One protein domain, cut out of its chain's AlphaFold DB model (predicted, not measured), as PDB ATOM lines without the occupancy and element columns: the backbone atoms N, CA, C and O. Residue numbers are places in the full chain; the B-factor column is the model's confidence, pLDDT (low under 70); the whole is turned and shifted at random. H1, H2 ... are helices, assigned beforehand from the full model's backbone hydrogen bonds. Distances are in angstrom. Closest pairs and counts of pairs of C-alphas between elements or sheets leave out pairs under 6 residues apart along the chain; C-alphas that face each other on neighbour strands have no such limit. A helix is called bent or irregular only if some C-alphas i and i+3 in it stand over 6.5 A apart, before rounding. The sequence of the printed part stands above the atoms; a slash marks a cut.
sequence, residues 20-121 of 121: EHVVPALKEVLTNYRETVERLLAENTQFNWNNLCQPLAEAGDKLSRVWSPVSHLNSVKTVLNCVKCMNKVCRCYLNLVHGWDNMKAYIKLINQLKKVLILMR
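Overview. This is residues 20 to 121 of the 121 residues of the protein "Oligopeptidase A" of Proteus penneri ATCC 35198 (UniProt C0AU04). Picture a long, narrow bundle of four helices: H1 and H2 fold back on each other as a hairpin, and H3 and H4, nearly in line end to end, make a third rod along it. Residues 114 to 121, of which 114 to 119 belong to H4, stick out beyond the body at one end. The printed part has 102 residues with four named helices, in the order H1, H2, H3, H4, and no named strand; its class is all helix. It is loose, with a radius of gyration of the C-alphas of 16.9 A, and a rod spanning 59 by 21 by 17 A.

Along the chain. Find C-alpha 20 at (30.768, 25.065, -29.088); from there H1 runs through residues 20 to 43, 35.7 A from first to last C-alpha. It is only just irregular, with C-alphas 20 and 23 6.7 A apart. Next comes H2, residues 49 to 76, 37.3 A long, with a kink of 33 degrees near residue 66; it too is only just irregular, with C-alphas 51 and 54 6.8 A apart. H3 is residues 83 to 97. H4, residues 100 to 119, is 28.7 A long and ends at C-alpha 119, (26.607, -26.748, -13.546).

Arrangement. Begin at H1, the hub. It touches H2 at a shallow tilt of 15 degrees, opposite ways; look at Tyr 33 and Ala 59, their closest C-alphas, 5.7 A apart. With residues 23 to 30 alone it touches H3, closest at the C-alphas of Val 23 and Cys 85, 7.3 A. With residues 34 to 41 alone it touches residues 101 to 105 of H4, closest at the C-alphas of Leu 41 and Ala 105, 7.0 A. H3 and H4 are close but not clearly touching, the same way at a shallow tilt of 7 degrees; their closest C-alphas, Leu 96 and Asn 102, are 7.2 A apart. Every O i to N i+4 pair is within hydrogen-bond range in H3 and H4, against 19 of 20 in H1 and 20 of 24 in H2.

Size, cuts and confidence. The two C-alphas farthest apart, Asn 81 and Arg 121, are 59.8 A apart. The printed part has no cut and no long link. Look for pLDDT under 70 at residues 77 to 92, 94, 96 to 101 and 119 to 121.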
ATOM      1  N   GLU A  20      31.893  24.943 -30.023       86.06
ATOM      2  CA  GLU A  20      30.768  25.065 -29.088       86.06
ATOM      3  C   GLU A  20      29.837  23.844 -29.128       86.06
ATOM      4  O   GLU A  20      29.144  23.561 -28.153       86.06
ATOM      5  N   HIS A  21      29.841  23.081 -30.226       88.38
ATOM      6  CA  HIS A  21      29.017  21.879 -30.389       88.38
ATOM      7  C   HIS A  21      29.582  20.661 -29.646       88.38
ATOM      8  O   HIS A  21      28.830  19.742 -29.313       88.38
ATOM      9  N   VAL A  22      30.892  20.641 -29.375       85.75
ATOM     10  CA  VAL A  22      31.606  19.449 -28.895       85.75
ATOM     11  C   VAL A  22      31.180  19.046 -27.489       85.75
ATOM     12  O   VAL A  22      30.804  17.897 -27.261       85.75
ATOM     13  N   VAL A  23      31.216  19.980 -26.535       84.88
ATOM     14  CA  VAL A  23      30.897  19.670 -25.133       84.88
ATOM     15  C   VAL A  23      29.433  19.246 -24.952       84.88
ATOM     16  O   VAL A  23      29.220  18.243 -24.270       84.88
ATOM     17  N   PRO A  24      28.429  19.936 -25.535       89.25
ATOM     18  CA  PRO A  24      27.038  19.499 -25.449       89.25
ATOM     19  C   PRO A  24      26.808  18.106 -26.047       89.25
ATOM     20  O   PRO A  24      26.243  17.258 -25.362       89.25
ATOM     21  N   ALA A  25      27.315  17.838 -27.260       89.75
ATOM     22  CA  ALA A  25      27.141  16.534 -27.910       89.75
ATOM     23  C   ALA A  25      27.757  15.399 -27.090       89.75
ATOM     24  O   ALA A  25      27.137  14.356 -26.900       89.75
ATOM     25  N   LEU A  26      28.975  15.611 -26.578       87.06
ATOM     26  CA  LEU A  26      29.671  14.584 -25.809       87.06
ATOM     27  C   LEU A  26      29.021  14.337 -24.455       87.06
ATOM     28  O   LEU A  26      28.909  13.187 -24.053       87.06
ATOM     29  N   LYS A  27      28.552  15.380 -23.762       86.38
ATOM     30  CA  LYS A  27      27.786  15.195 -22.524       86.38
ATOM     31  C   LYS A  27      26.538  14.355 -22.763       86.38
ATOM     32  O   LYS A  27      26.318  13.412 -22.017       86.38
ATOM     33  N   GLU A  28      25.767  14.674 -23.797       90.25
ATOM     34  CA  GLU A  28      24.532  13.957 -24.111       90.25
ATOM     35  C   GLU A  28      24.790  12.473 -24.395       90.25
ATOM     36  O   GLU A  28      24.221  11.603 -23.739       90.25
ATOM     37  N   VAL A  29      25.716  12.164 -25.308       89.12
ATOM     38  CA  VAL A  29      25.994  10.766 -25.664       89.12
ATOM     39  C   VAL A  29      26.644   9.986 -24.513       89.12
ATOM     40  O   VAL A  29      26.355   8.805 -24.351       89.12
ATOM     41  N   LEU A  30      27.473  10.629 -23.678       86.44
ATOM     42  CA  LEU A  30      28.062   9.989 -22.495       86.44
ATOM     43  C   LEU A  30      27.001   9.691 -21.432       86.44
ATOM     44  O   LEU A  30      27.038   8.615 -20.840       86.44
ATOM     45  N   THR A  31      26.059  10.606 -21.196       88.75
ATOM     46  CA  THR A  31      24.924  10.363 -20.294       88.75
ATOM     47  C   THR A  31      24.095   9.184 -20.794       88.75
ATOM     48  O   THR A  31      23.936   8.206 -20.066       88.75
ATOM     49  N   ASN A  32      23.696   9.201 -22.069       90.00
ATOM     50  CA  ASN A  32      22.910   8.124 -22.678       90.00
ATOM     51  C   ASN A  32      23.631   6.767 -22.617       90.00
ATOM     52  O   ASN A  32      23.003   5.721 -22.431       90.00
ATOM     53  N   TYR A  33      24.959   6.766 -22.776       89.44
ATOM     54  CA  TYR A  33      25.773   5.561 -22.661       89.44
ATOM     55  C   TYR A  33      25.730   4.986 -21.244       89.44
ATOM     56  O   TYR A  33      25.463   3.798 -21.073       89.44
ATOM     57  N   ARG A  34      25.955   5.826 -20.225       87.81
ATOM     58  CA  ARG A  34      25.928   5.401 -18.817       87.81
ATOM     59  C   ARG A  34      24.560   4.866 -18.424       87.81
ATOM     60  O   ARG A  34      24.482   3.771 -17.881       87.81
ATOM     61  N   GLU A  35      23.501   5.585 -18.778       91.19
ATOM     62  CA  GLU A  35      22.125   5.148 -18.538       91.19
ATOM     63  C   GLU A  35      21.826   3.819 -19.232       91.19
ATOM     64  O   GLU A  35      21.137   2.970 -18.678       91.19
ATOM     65  N   THR A  36      22.375   3.596 -20.431       90.69
ATOM     66  CA  THR A  36      22.236   2.311 -21.122       90.69
ATOM     67  C   THR A  36      22.935   1.195 -20.355       90.69
ATOM     68  O   THR A  36      22.312   0.167 -20.114       90.69
ATOM     69  N   VAL A  37      24.178   1.387 -19.907       88.88
ATOM     70  CA  VAL A  37      24.883   0.385 -19.089       88.88
ATOM     71  C   VAL A  37      24.107   0.084 -17.806       88.88
ATOM     72  O   VAL A  37      23.864  -1.080 -17.496       88.88
ATOM     73  N   GLU A  38      23.694   1.115 -17.071       89.88
ATOM     74  CA  GLU A  38      22.951   0.963 -15.816       89.88
ATOM     75  C   GLU A  38      21.623   0.232 -16.029       89.88
ATOM     76  O   GLU A  38      21.331  -0.725 -15.309       89.88
ATOM     77  N   ARG A  39      20.874   0.604 -17.073       91.88
ATOM     78  CA  ARG A  39      19.615  -0.042 -17.452       91.88
ATOM     79  C   ARG A  39      19.809  -1.518 -17.787       91.88
ATOM     80  O   ARG A  39      19.154  -2.365 -17.183       91.88
ATOM     81  N   LEU A  40      20.755  -1.847 -18.673       90.81
ATOM     82  CA  LEU A  40      21.037  -3.238 -19.054       90.81
ATOM     83  C   LEU A  40      21.395  -4.092 -17.831       90.81
ATOM     84  O   LEU A  40      20.981  -5.247 -17.738       90.81
ATOM     85  N   LEU A  41      22.137  -3.520 -16.879       89.06
ATOM     86  CA  LEU A  41      22.564  -4.203 -15.662       89.06
ATOM     87  C   LEU A  41      21.486  -4.335 -14.582       89.06
ATOM     88  O   LEU A  41      21.656  -5.190 -13.706       89.06
ATOM     89  N   ALA A  42      20.459  -3.485 -14.606       90.62
ATOM     90  CA  ALA A  42      19.344  -3.496 -13.663       90.62
ATOM     91  C   ALA A  42      18.182  -4.374 -14.151       90.62
ATOM     92  O   ALA A  42      17.590  -5.101 -13.359       90.62
ATOM     93  N   GLU A  43      17.885  -4.340 -15.451       91.06
ATOM     94  CA  GLU A  43      16.751  -5.055 -16.051       91.06
ATOM     95  C   GLU A  43      17.033  -6.545 -16.286       91.06
ATOM     96  O   GLU A  43      16.103  -7.337 -16.428       91.06
ATOM     97  N   ASN A  44      18.308  -6.954 -16.310       86.62
ATOM     98  CA  ASN A  44      18.698  -8.324 -16.631       86.62
ATOM     99  C   ASN A  44      19.427  -8.998 -15.464       86.62
ATOM    100  O   ASN A  44      20.408  -8.489 -14.920       86.62
ATOM    101  N   THR A  45      18.981 -10.205 -15.123       84.19
ATOM    102  CA  THR A  45      19.649 -11.097 -14.158       84.19
ATOM    103  C   THR A  45      20.445 -12.203 -14.854       84.19
ATOM    104  O   THR A  45      21.467 -12.655 -14.328       84.19
ATOM    105  N   GLN A  46      20.015 -12.594 -16.057       87.25
ATOM    106  CA  GLN A  46      20.732 -13.475 -16.973       87.25
ATOM    107  C   GLN A  46      21.177 -12.686 -18.203       87.25
ATOM    108  O   GLN A  46      20.375 -11.995 -18.831       87.25
ATOM    109  N   PHE A  47      22.455 -12.796 -18.554       88.19
ATOM    110  CA  PHE A  47      23.042 -12.052 -19.663       88.19
ATOM    111  C   PHE A  47      23.349 -12.975 -20.838       88.19
ATOM    112  O   PHE A  47      23.832 -14.093 -20.662       88.19
ATOM    113  N   ASN A  48      23.091 -12.478 -22.038       87.69
ATOM    114  CA  ASN A  48      23.402 -13.095 -23.314       87.69
ATOM    115  C   ASN A  48      23.890 -12.013 -24.291       87.69
ATOM    116  O   ASN A  48      24.014 -10.837 -23.946       87.69
ATOM    117  N   TRP A  49      24.197 -12.418 -25.522       87.56
ATOM    118  CA  TRP A  49      24.668 -11.489 -26.544       87.56
ATOM    119  C   TRP A  49      23.669 -10.350 -26.818       87.56
ATOM    120  O   TRP A  49      24.060  -9.184 -26.816       87.56
ATOM    121  N   ASN A  50      22.386 -10.675 -26.984       91.56
ATOM    122  CA  ASN A  50      21.345  -9.739 -27.423       91.56
ATOM    123  C   ASN A  50      20.960  -8.716 -26.345       91.56
ATOM    124  O   ASN A  50      20.600  -7.593 -26.677       91.56
ATOM    125  N   ASN A  51      21.016  -9.086 -25.062       90.81
ATOM    126  CA  ASN A  51      20.597  -8.207 -23.961       90.81
ATOM    127  C   ASN A  51      21.756  -7.507 -23.236       90.81
ATOM    128  O   ASN A  51      21.516  -6.777 -22.279       90.81
ATOM    129  N   LEU A  52      23.002  -7.728 -23.661       88.81
ATOM    130  CA  LEU A  52      24.161  -7.061 -23.077       88.81
ATOM    131  C   LEU A  52      25.168  -6.630 -24.136       88.81
ATOM    132  O   LEU A  52      25.397  -5.437 -24.298       88.81
ATOM    133  N   CYS A  53      25.772  -7.579 -24.851       88.25
ATOM    134  CA  CYS A  53      26.888  -7.288 -25.750       88.25
ATOM    135  C   CYS A  53      26.468  -6.401 -26.922       88.25
ATOM    136  O   CYS A  53      27.103  -5.381 -27.170       88.25
ATOM    137  N   GLN A  54      25.387  -6.769 -27.611       91.56
ATOM    138  CA  GLN A  54      24.852  -6.009 -28.734       91.56
ATOM    139  C   GLN A  54      24.444  -4.577 -28.334       91.56
ATOM    140  O   GLN A  54      25.001  -3.640 -28.905       91.56
ATOM    141  N   PRO A  55      23.553  -4.349 -27.346       92.25
ATOM    142  CA  PRO A  55      23.134  -2.993 -26.991       92.25
ATOM    143  C   PRO A  55      24.285  -2.149 -26.423       92.25
ATOM    144  O   PRO A  55      24.320  -0.936 -26.631       92.25
ATOM    145  N   LEU A  56      25.261  -2.772 -25.750       89.69
ATOM    146  CA  LEU A  56      26.473  -2.085 -25.303       89.69
ATOM    147  C   LEU A  56      27.366  -1.662 -26.480       89.69
ATOM    148  O   LEU A  56      27.890  -0.546 -26.476       89.69
ATOM    149  N   ALA A  57      27.525  -2.526 -27.487       89.25
ATOM    150  CA  ALA A  57      28.276  -2.218 -28.701       89.25
ATOM    151  C   ALA A  57      27.613  -1.078 -29.486       89.25
ATOM    152  O   ALA A  57      28.276  -0.103 -29.826       89.25
ATOM    153  N   GLU A  58      26.291  -1.126 -29.661       91.88
ATOM    154  CA  GLU A  58      25.518  -0.068 -30.323       91.88
ATOM    155  C   GLU A  58      25.632   1.282 -29.596       91.88
ATOM    156  O   GLU A  58      25.759   2.337 -30.227       91.88
ATOM    157  N   ALA A  59      25.613   1.279 -28.259       90.25
ATOM    158  CA  ALA A  59      25.860   2.485 -27.471       90.25
ATOM    159  C   ALA A  59      27.296   3.007 -27.671       90.25
ATOM    160  O   ALA A  59      27.507   4.220 -27.776       90.25
ATOM    161  N   GLY A  60      28.276   2.103 -27.769       88.81
ATOM    162  CA  GLY A  60      29.678   2.429 -28.042       88.81
ATOM    163  C   GLY A  60      29.873   3.048 -29.422       88.81
ATOM    164  O   GLY A  60      30.569   4.056 -29.554       88.81
ATOM    165  N   ASP A  61      29.184   2.524 -30.431       90.19
ATOM    166  CA  ASP A  61      29.205   3.053 -31.792       90.19
ATOM    167  C   ASP A  61      28.627   4.468 -31.863       90.19
ATOM    168  O   ASP A  61      29.193   5.335 -32.533       90.19
ATOM    169  N   LYS A  62      27.538   4.748 -31.133       90.12
ATOM    170  CA  LYS A  62      26.980   6.109 -31.026       90.12
ATOM    171  C   LYS A  62      27.993   7.081 -30.426       90.12
ATOM    172  O   LYS A  62      28.193   8.167 -30.967       90.12
ATOM    173  N   LEU A  63      28.667   6.685 -29.347       89.12
ATOM    174  CA  LEU A  63      29.729   7.485 -28.736       89.12
ATOM    175  C   LEU A  63      30.895   7.718 -29.716       89.12
ATOM    176  O   LEU A  63      31.367   8.847 -29.860       89.12
ATOM    177  N   SER A  64      31.320   6.674 -30.430       88.44
ATOM    178  CA  SER A  64      32.390   6.737 -31.434       88.44
ATOM    179  C   SER A  64      32.044   7.675 -32.597       88.44
ATOM    180  O   SER A  64      32.879   8.480 -33.011       88.44
ATOM    181  N   ARG A  65      30.792   7.658 -33.074       90.19
ATOM    182  CA  ARG A  65      30.303   8.556 -34.137       90.19
ATOM    183  C   ARG A  65      30.395  10.035 -33.765       90.19
ATOM    184  O   ARG A  65      30.668  10.854 -34.638       90.19
ATOM    185  N   VAL A  66      30.216  10.371 -32.488       89.62
ATOM    186  CA  VAL A  66      30.386  11.743 -31.981       89.62
ATOM    187  C   VAL A  66      31.869  12.082 -31.803       89.62
ATOM    188  O   VAL A  66      32.304  13.182 -32.140       89.62
ATOM    189  N   TRP A  67      32.661  11.151 -31.262       88.12
ATOM    190  CA  TRP A  67      34.056  11.403 -30.899       88.12
ATOM    191  C   TRP A  67      35.016  11.420 -32.092       88.12
ATOM    192  O   TRP A  67      35.902  12.274 -32.157       88.12
ATOM    193  N   SER A  68      34.840  10.512 -33.052       89.19
ATOM    194  CA  SER A  68      35.745  10.347 -34.195       89.19
ATOM    195  C   SER A  68      35.932  11.642 -35.009       89.19
ATOM    196  O   SER A  68      37.082  12.038 -35.220       89.19
ATOM    197  N   PRO A  69      34.873  12.400 -35.368       89.06
ATOM    198  CA  PRO A  69      35.026  13.667 -36.084       89.06
ATOM    199  C   PRO A  69      35.757  14.735 -35.266       89.06
ATOM    200  O   PRO A  69      36.557  15.492 -35.811       89.06
ATOM    201  N   VAL A  70      35.511  14.789 -33.952       86.19
ATOM    202  CA  VAL A  70      36.158  15.745 -33.040       86.19
ATOM    203  C   VAL A  70      37.649  15.442 -32.918       86.19
ATOM    204  O   VAL A  70      38.473  16.350 -33.027       86.19
ATOM    205  N   SER A  71      38.000  14.167 -32.741       83.56
ATOM    206  CA  SER A  71      39.386  13.707 -32.680       83.56
ATOM    207  C   SER A  71      40.121  13.955 -34.001       83.56
ATOM    208  O   SER A  71      41.234  14.480 -33.983       83.56
ATOM    209  N   HIS A  72      39.477  13.674 -35.140       86.06
ATOM    210  CA  HIS A  72      40.035  13.942 -36.465       86.06
ATOM    211  C   HIS A  72      40.298  15.434 -36.683       86.06
ATOM    212  O   HIS A  72      41.406  15.816 -37.057       86.06
ATOM    213  N   LEU A  73      39.307  16.288 -36.388       84.12
ATOM    214  CA  LEU A  73      39.472  17.734 -36.489       84.12
ATOM    215  C   LEU A  73      40.633  18.203 -35.626       84.12
ATOM    216  O   LEU A  73      41.482  18.904 -36.151       84.12
ATOM    217  N   ASN A  74      40.723  17.753 -34.372       78.44
ATOM    218  CA  ASN A  74      41.822  18.098 -33.471       78.44
ATOM    219  C   ASN A  74      43.201  17.627 -33.974       78.44
ATOM    220  O   ASN A  74      44.204  18.263 -33.669       78.44
ATOM    221  N   SER A  75      43.259  16.527 -34.732       78.25
ATOM    222  CA  SER A  75      44.505  15.986 -35.287       78.25
ATOM    223  C   SER A  75      44.972  16.696 -36.561       78.25
ATOM    224  O   SER A  75      46.174  16.752 -36.801       78.25
ATOM    225  N   VAL A  76      44.052  17.183 -37.400       75.25
ATOM    226  CA  VAL A  76      44.375  17.787 -38.712       75.25
ATOM    227  C   VAL A  76      44.404  19.311 -38.646       75.25
ATOM    228  O   VAL A  76      45.166  19.965 -39.355       75.25
ATOM    229  N   LYS A  77      43.573  19.900 -37.789       60.81
ATOM    230  CA  LYS A  77      43.510  21.336 -37.564       60.81
ATOM    231  C   LYS A  77      43.474  21.601 -36.064       60.81
ATOM    232  O   LYS A  77      42.546  21.192 -35.375       60.81
ATOM    233  N   THR A  78      44.379  22.426 -35.552       57.72
ATOM    234  CA  THR A  78      44.240  23.028 -34.211       57.72
ATOM    235  C   THR A  78      43.097  24.068 -34.203       57.72
ATOM    236  O   THR A  78      43.274  25.218 -33.836       57.72
ATOM    237  N   VAL A  79      41.911  23.708 -34.707       50.66
ATOM    238  CA  VAL A  79      40.697  24.540 -34.778       50.66
ATOM    239  C   VAL A  79      39.958  24.515 -33.445       50.66
ATOM    240  O   VAL A  79      39.320  25.493 -33.060       50.66
ATOM    241  N   LEU A  80      40.096  23.429 -32.685       57.34
ATOM    242  CA  LEU A  80      39.635  23.350 -31.307       57.34
ATOM    243  C   LEU A  80      40.694  23.952 -30.374       57.34
ATOM    244  O   LEU A  80      41.314  23.252 -29.584       57.34
ATOM    245  N   ASN A  81      40.856  25.278 -30.401       54.50
ATOM    246  CA  ASN A  81      41.706  26.036 -29.463       54.50
ATOM    247  C   ASN A  81      41.313  25.875 -27.974       54.50
ATOM    248  O   ASN A  81      41.904  26.490 -27.088       54.50
ATOM    249  N   CYS A  82      40.332  25.030 -27.653       54.47
ATOM    250  CA  CYS A  82      39.961  24.698 -26.290       54.47
ATOM    251  C   CYS A  82      40.665  23.413 -25.822       54.47
ATOM    252  O   CYS A  82      40.029  22.387 -25.574       54.47
ATOM    253  N   VAL A  83      41.987  23.493 -25.634       54.94
ATOM    254  CA  VAL A  83      42.817  22.427 -25.030       54.94
ATOM    255  C   VAL A  83      42.247  21.975 -23.675       54.94
ATOM    256  O   VAL A  83      42.268  20.791 -23.342       54.94
ATOM    257  N   LYS A  84      41.647  22.896 -22.904       56.88
ATOM    258  CA  LYS A  84      40.953  22.580 -21.641       56.88
ATOM    259  C   LYS A  84      39.718  21.695 -21.840       56.88
ATOM    260  O   LYS A  84      39.547  20.739 -21.081       56.88
ATOM    261  N   CYS A  85      38.870  21.985 -22.833       57.78
ATOM    262  CA  CYS A  85      37.725  21.123 -23.140       57.78
ATOM    263  C   CYS A  85      38.201  19.769 -23.646       57.78
ATOM    264  O   CYS A  85      37.727  18.757 -23.145       57.78
ATOM    265  N   MET A  86      39.186  19.744 -24.547       63.78
ATOM    266  CA  MET A  86      39.723  18.498 -25.084       63.78
ATOM    267  C   MET A  86      40.292  17.612 -23.971       63.78
ATOM    268  O   MET A  86      39.904  16.462 -23.858       63.78
ATOM    269  N   ASN A  87      41.093  18.151 -23.049       64.50
ATOM    270  CA  ASN A  87      41.664  17.364 -21.950       64.50
ATOM    271  C   ASN A  87      40.614  16.811 -20.978       64.50
ATOM    272  O   ASN A  87      40.725  15.666 -20.533       64.50
ATOM    273  N   LYS A  88      39.590  17.603 -20.632       66.38
ATOM    274  CA  LYS A  88      38.520  17.143 -19.734       66.38
ATOM    275  C   LYS A  88      37.649  16.083 -20.409       66.38
ATOM    276  O   LYS A  88      37.308  15.078 -19.792       66.38
ATOM    277  N   VAL A  89      37.329  16.296 -21.680       66.94
ATOM    278  CA  VAL A  89      36.458  15.428 -22.470       66.94
ATOM    279  C   VAL A  89      37.171  14.138 -22.885       66.94
ATOM    280  O   VAL A  89      36.609  13.070 -22.668       66.94
ATOM    281  N   CYS A  90      38.421  14.202 -23.360       66.50
ATOM    282  CA  CYS A  90      39.278  13.035 -23.614       66.50
ATOM    283  C   CYS A  90      39.374  12.152 -22.373       66.50
ATOM    284  O   CYS A  90      39.251  10.938 -22.467       66.50
ATOM    285  N   ARG A  91      39.571  12.756 -21.195       69.25
ATOM    286  CA  ARG A  91      39.665  12.005 -19.941       69.25
ATOM    287  C   ARG A  91      38.354  11.300 -19.606       69.25
ATOM    288  O   ARG A  91      38.385  10.136 -19.231       69.25
ATOM    289  N   CYS A  92      37.212  11.972 -19.769       66.75
ATOM    290  CA  CYS A  92      35.906  11.339 -19.592       66.75
ATOM    291  C   CYS A  92      35.673  10.208 -20.602       66.75
ATOM    292  O   CYS A  92      35.261   9.136 -20.181       66.75
ATOM    293  N   TYR A  93      35.977  10.414 -21.885       70.69
ATOM    294  CA  TYR A  93      35.854   9.399 -22.934       70.69
ATOM    295  C   TYR A  93      36.728   8.172 -22.645       70.69
ATOM    296  O   TYR A  93      36.220   7.054 -22.604       70.69
ATOM    297  N   LEU A  94      38.021   8.372 -22.361       66.88
ATOM    298  CA  LEU A  94      38.957   7.289 -22.048       66.88
ATOM    299  C   LEU A  94      38.533   6.530 -20.787       66.88
ATOM    300  O   LEU A  94      38.524   5.304 -20.793       66.88
ATOM    301  N   ASN A  95      38.107   7.236 -19.736       70.31
ATOM    302  CA  ASN A  95      37.607   6.607 -18.511       70.31
ATOM    303  C   ASN A  95      36.289   5.850 -18.705       70.31
ATOM    304  O   ASN A  95      35.938   5.053 -17.847       70.31
ATOM    305  N   LEU A  96      35.528   6.102 -19.767       67.81
ATOM    306  CA  LEU A  96      34.268   5.404 -20.010       67.81
ATOM    307  C   LEU A  96      34.464   4.218 -20.947       67.81
ATOM    308  O   LEU A  96      34.062   3.108 -20.619       67.81
ATOM    309  N   VAL A  97      35.167   4.429 -22.060       63.75
ATOM    310  CA  VAL A  97      35.484   3.367 -23.020       63.75
ATOM    311  C   VAL A  97      36.408   2.324 -22.391       63.75
ATOM    312  O   VAL A  97      36.153   1.129 -22.529       63.75
ATOM    313  N   HIS A  98      37.429   2.758 -21.648       63.75
ATOM    314  CA  HIS A  98      38.399   1.866 -21.005       63.75
ATOM    315  C   HIS A  98      38.180   1.673 -19.505       63.75
ATOM    316  O   HIS A  98      38.932   0.925 -18.883       63.75
ATOM    317  N   GLY A  99      37.210   2.354 -18.895       67.81
ATOM    318  CA  GLY A  99      37.046   2.289 -17.447       67.81
ATOM    319  C   GLY A  99      35.901   1.414 -16.969       67.81
ATOM    320  O   GLY A  99      35.413   0.497 -17.633       67.81
ATOM    321  N   TRP A 100      35.552   1.664 -15.713       58.75
ATOM    322  CA  TRP A 100      34.994   0.653 -14.825       58.75
ATOM    323  C   TRP A 100      33.595   0.176 -15.220       58.75
ATOM    324  O   TRP A 100      33.245  -0.959 -14.916       58.75
ATOM    325  N   ASP A 101      32.807   1.003 -15.905       68.38
ATOM    326  CA  ASP A 101      31.415   0.685 -16.246       68.38
ATOM    327  C   ASP A 101      31.326  -0.426 -17.306       68.38
ATOM    328  O   ASP A 101      30.588  -1.396 -17.118       68.38
ATOM    329  N   ASN A 102      32.185  -0.379 -18.329       71.12
ATOM    330  CA  ASN A 102      32.340  -1.479 -19.286       71.12
ATOM    331  C   ASN A 102      32.863  -2.743 -18.617       71.12
ATOM    332  O   ASN A 102      32.330  -3.837 -18.807       71.12
ATOM    333  N   MET A 103      33.885  -2.594 -17.778       75.00
ATOM    334  CA  MET A 103      34.493  -3.726 -17.092       75.00
ATOM    335  C   MET A 103      33.493  -4.434 -16.162       75.00
ATOM    336  O   MET A 103      33.439  -5.662 -16.145       75.00
ATOM    337  N   LYS A 104      32.637  -3.689 -15.446       78.44
ATOM    338  CA  LYS A 104      31.560  -4.248 -14.608       78.44
ATOM    339  C   LYS A 104      30.576  -5.085 -15.425       78.44
ATOM    340  O   LYS A 104      30.209  -6.177 -14.984       78.44
ATOM    341  N   ALA A 105      30.166  -4.592 -16.594       77.31
ATOM    342  CA  ALA A 105      29.252  -5.305 -17.479       77.31
ATOM    343  C   ALA A 105      29.844  -6.640 -17.956       77.31
ATOM    344  O   ALA A 105      29.230  -7.693 -17.767       77.31
ATOM    345  N   TYR A 106      31.079  -6.622 -18.464       79.31
ATOM    346  CA  TYR A 106      31.758  -7.840 -18.910       79.31
ATOM    347  C   TYR A 106      32.038  -8.824 -17.768       79.31
ATOM    348  O   TYR A 106      31.838 -10.027 -17.936       79.31
ATOM    349  N   ILE A 107      32.436  -8.346 -16.584       80.62
ATOM    350  CA  ILE A 107      32.655  -9.207 -15.411       80.62
ATOM    351  C   ILE A 107      31.368  -9.946 -15.021       80.62
ATOM    352  O   ILE A 107      31.417 -11.144 -14.736       80.62
ATOM    353  N   LYS A 108      30.210  -9.270 -15.027       80.00
ATOM    354  CA  LYS A 108      28.917  -9.912 -14.736       80.00
ATOM    355  C   LYS A 108      28.598 -11.027 -15.736       80.00
ATOM    356  O   LYS A 108      28.226 -12.117 -15.304       80.00
ATOM    357  N   LEU A 109      28.798 -10.788 -17.035       80.56
ATOM    358  CA  LEU A 109      28.609 -11.807 -18.074       80.56
ATOM    359  C   LEU A 109      29.538 -13.010 -17.865       80.56
ATOM    360  O   LEU A 109      29.074 -14.146 -17.824       80.56
ATOM    361  N   ILE A 110      30.837 -12.766 -17.672       81.56
ATOM    362  CA  ILE A 110      31.836 -13.824 -17.462       81.56
ATOM    363  C   ILE A 110      31.481 -14.670 -16.234       81.56
ATOM    364  O   ILE A 110      31.559 -15.897 -16.281       81.56
ATOM    365  N   ASN A 111      31.067 -14.036 -15.137       83.88
ATOM    366  CA  ASN A 111      30.683 -14.746 -13.921       83.88
ATOM    367  C   ASN A 111      29.419 -15.596 -14.111       83.88
ATOM    368  O   ASN A 111      29.344 -16.690 -13.554       83.88
ATOM    369  N   GLN A 112      28.449 -15.134 -14.906       78.56
ATOM    370  CA  GLN A 112      27.278 -15.941 -15.262       78.56
ATOM    371  C   GLN A 112      27.673 -17.150 -16.116       78.56
ATOM    372  O   GLN A 112      27.315 -18.276 -15.780       78.56
ATOM    373  N   LEU A 113      28.491 -16.949 -17.152       77.75
ATOM    374  CA  LEU A 113      28.966 -18.042 -18.005       77.75
ATOM    375  C   LEU A 113      29.749 -19.096 -17.207       77.75
ATOM    376  O   LEU A 113      29.533 -20.290 -17.397       77.75
ATOM    377  N   LYS A 114      30.594 -18.674 -16.254       79.12
ATOM    378  CA  LYS A 114      31.306 -19.592 -15.348       79.12
ATOM    379  C   LYS A 114      30.357 -20.441 -14.500       79.12
ATOM    380  O   LYS A 114      30.615 -21.631 -14.342       79.12
ATOM    381  N   LYS A 115      29.265 -19.870 -13.974       76.50
ATOM    382  CA  LYS A 115      28.261 -20.632 -13.207       76.50
ATOM    383  C   LYS A 115      27.599 -21.711 -14.061       76.50
ATOM    384  O   LYS A 115      27.487 -22.841 -13.607       76.50
ATOM    385  N   VAL A 116      27.218 -21.379 -15.295       72.56
ATOM    386  CA  VAL A 116      26.610 -22.345 -16.225       72.56
ATOM    387  C   VAL A 116      27.595 -23.472 -16.554       72.56
ATOM    388  O   VAL A 116      27.220 -24.637 -16.532       72.56
ATOM    389  N   LEU A 117      28.874 -23.149 -16.775       70.88
ATOM    390  CA  LEU A 117      29.913 -24.138 -17.091       70.88
ATOM    391  C   LEU A 117      30.207 -25.107 -15.933       70.88
ATOM    392  O   LEU A 117      30.507 -26.271 -16.180       70.88
ATOM    393  N   ILE A 118      30.118 -24.634 -14.684       70.75
ATOM    394  CA  ILE A 118      30.255 -25.475 -13.483       70.75
ATOM    395  C   ILE A 118      29.048 -26.406 -13.325       70.75
ATOM    396  O   ILE A 118      29.233 -27.550 -12.946       70.75
ATOM    397  N   LEU A 119      27.834 -25.942 -13.639       65.69
ATOM    398  CA  LEU A 119      26.607 -26.748 -13.546       65.69
ATOM    399  C   LEU A 119      26.477 -27.819 -14.646       65.69
ATOM    400  O   LEU A 119      25.636 -28.701 -14.531       65.69
ATOM    401  N   MET A 120      27.278 -27.731 -15.712       62.12
ATOM    402  CA  MET A 120      27.330 -28.714 -16.806       62.12
ATOM    403  C   MET A 120      28.420 -29.787 -16.619       62.12
ATOM    404  O   MET A 120      28.610 -30.613 -17.512       62.12
ATOM    405  N   ARG A 121      29.153 -29.763 -15.498       57.06
ATOM    406  CA  ARG A 121      30.104 -30.804 -15.076       57.06
ATOM    407  C   ARG A 121      29.521 -31.619 -13.934       57.06
ATOM    408  O   ARG A 121      29.833 -32.827 -13.907       57.06
TER     409      ARG A 121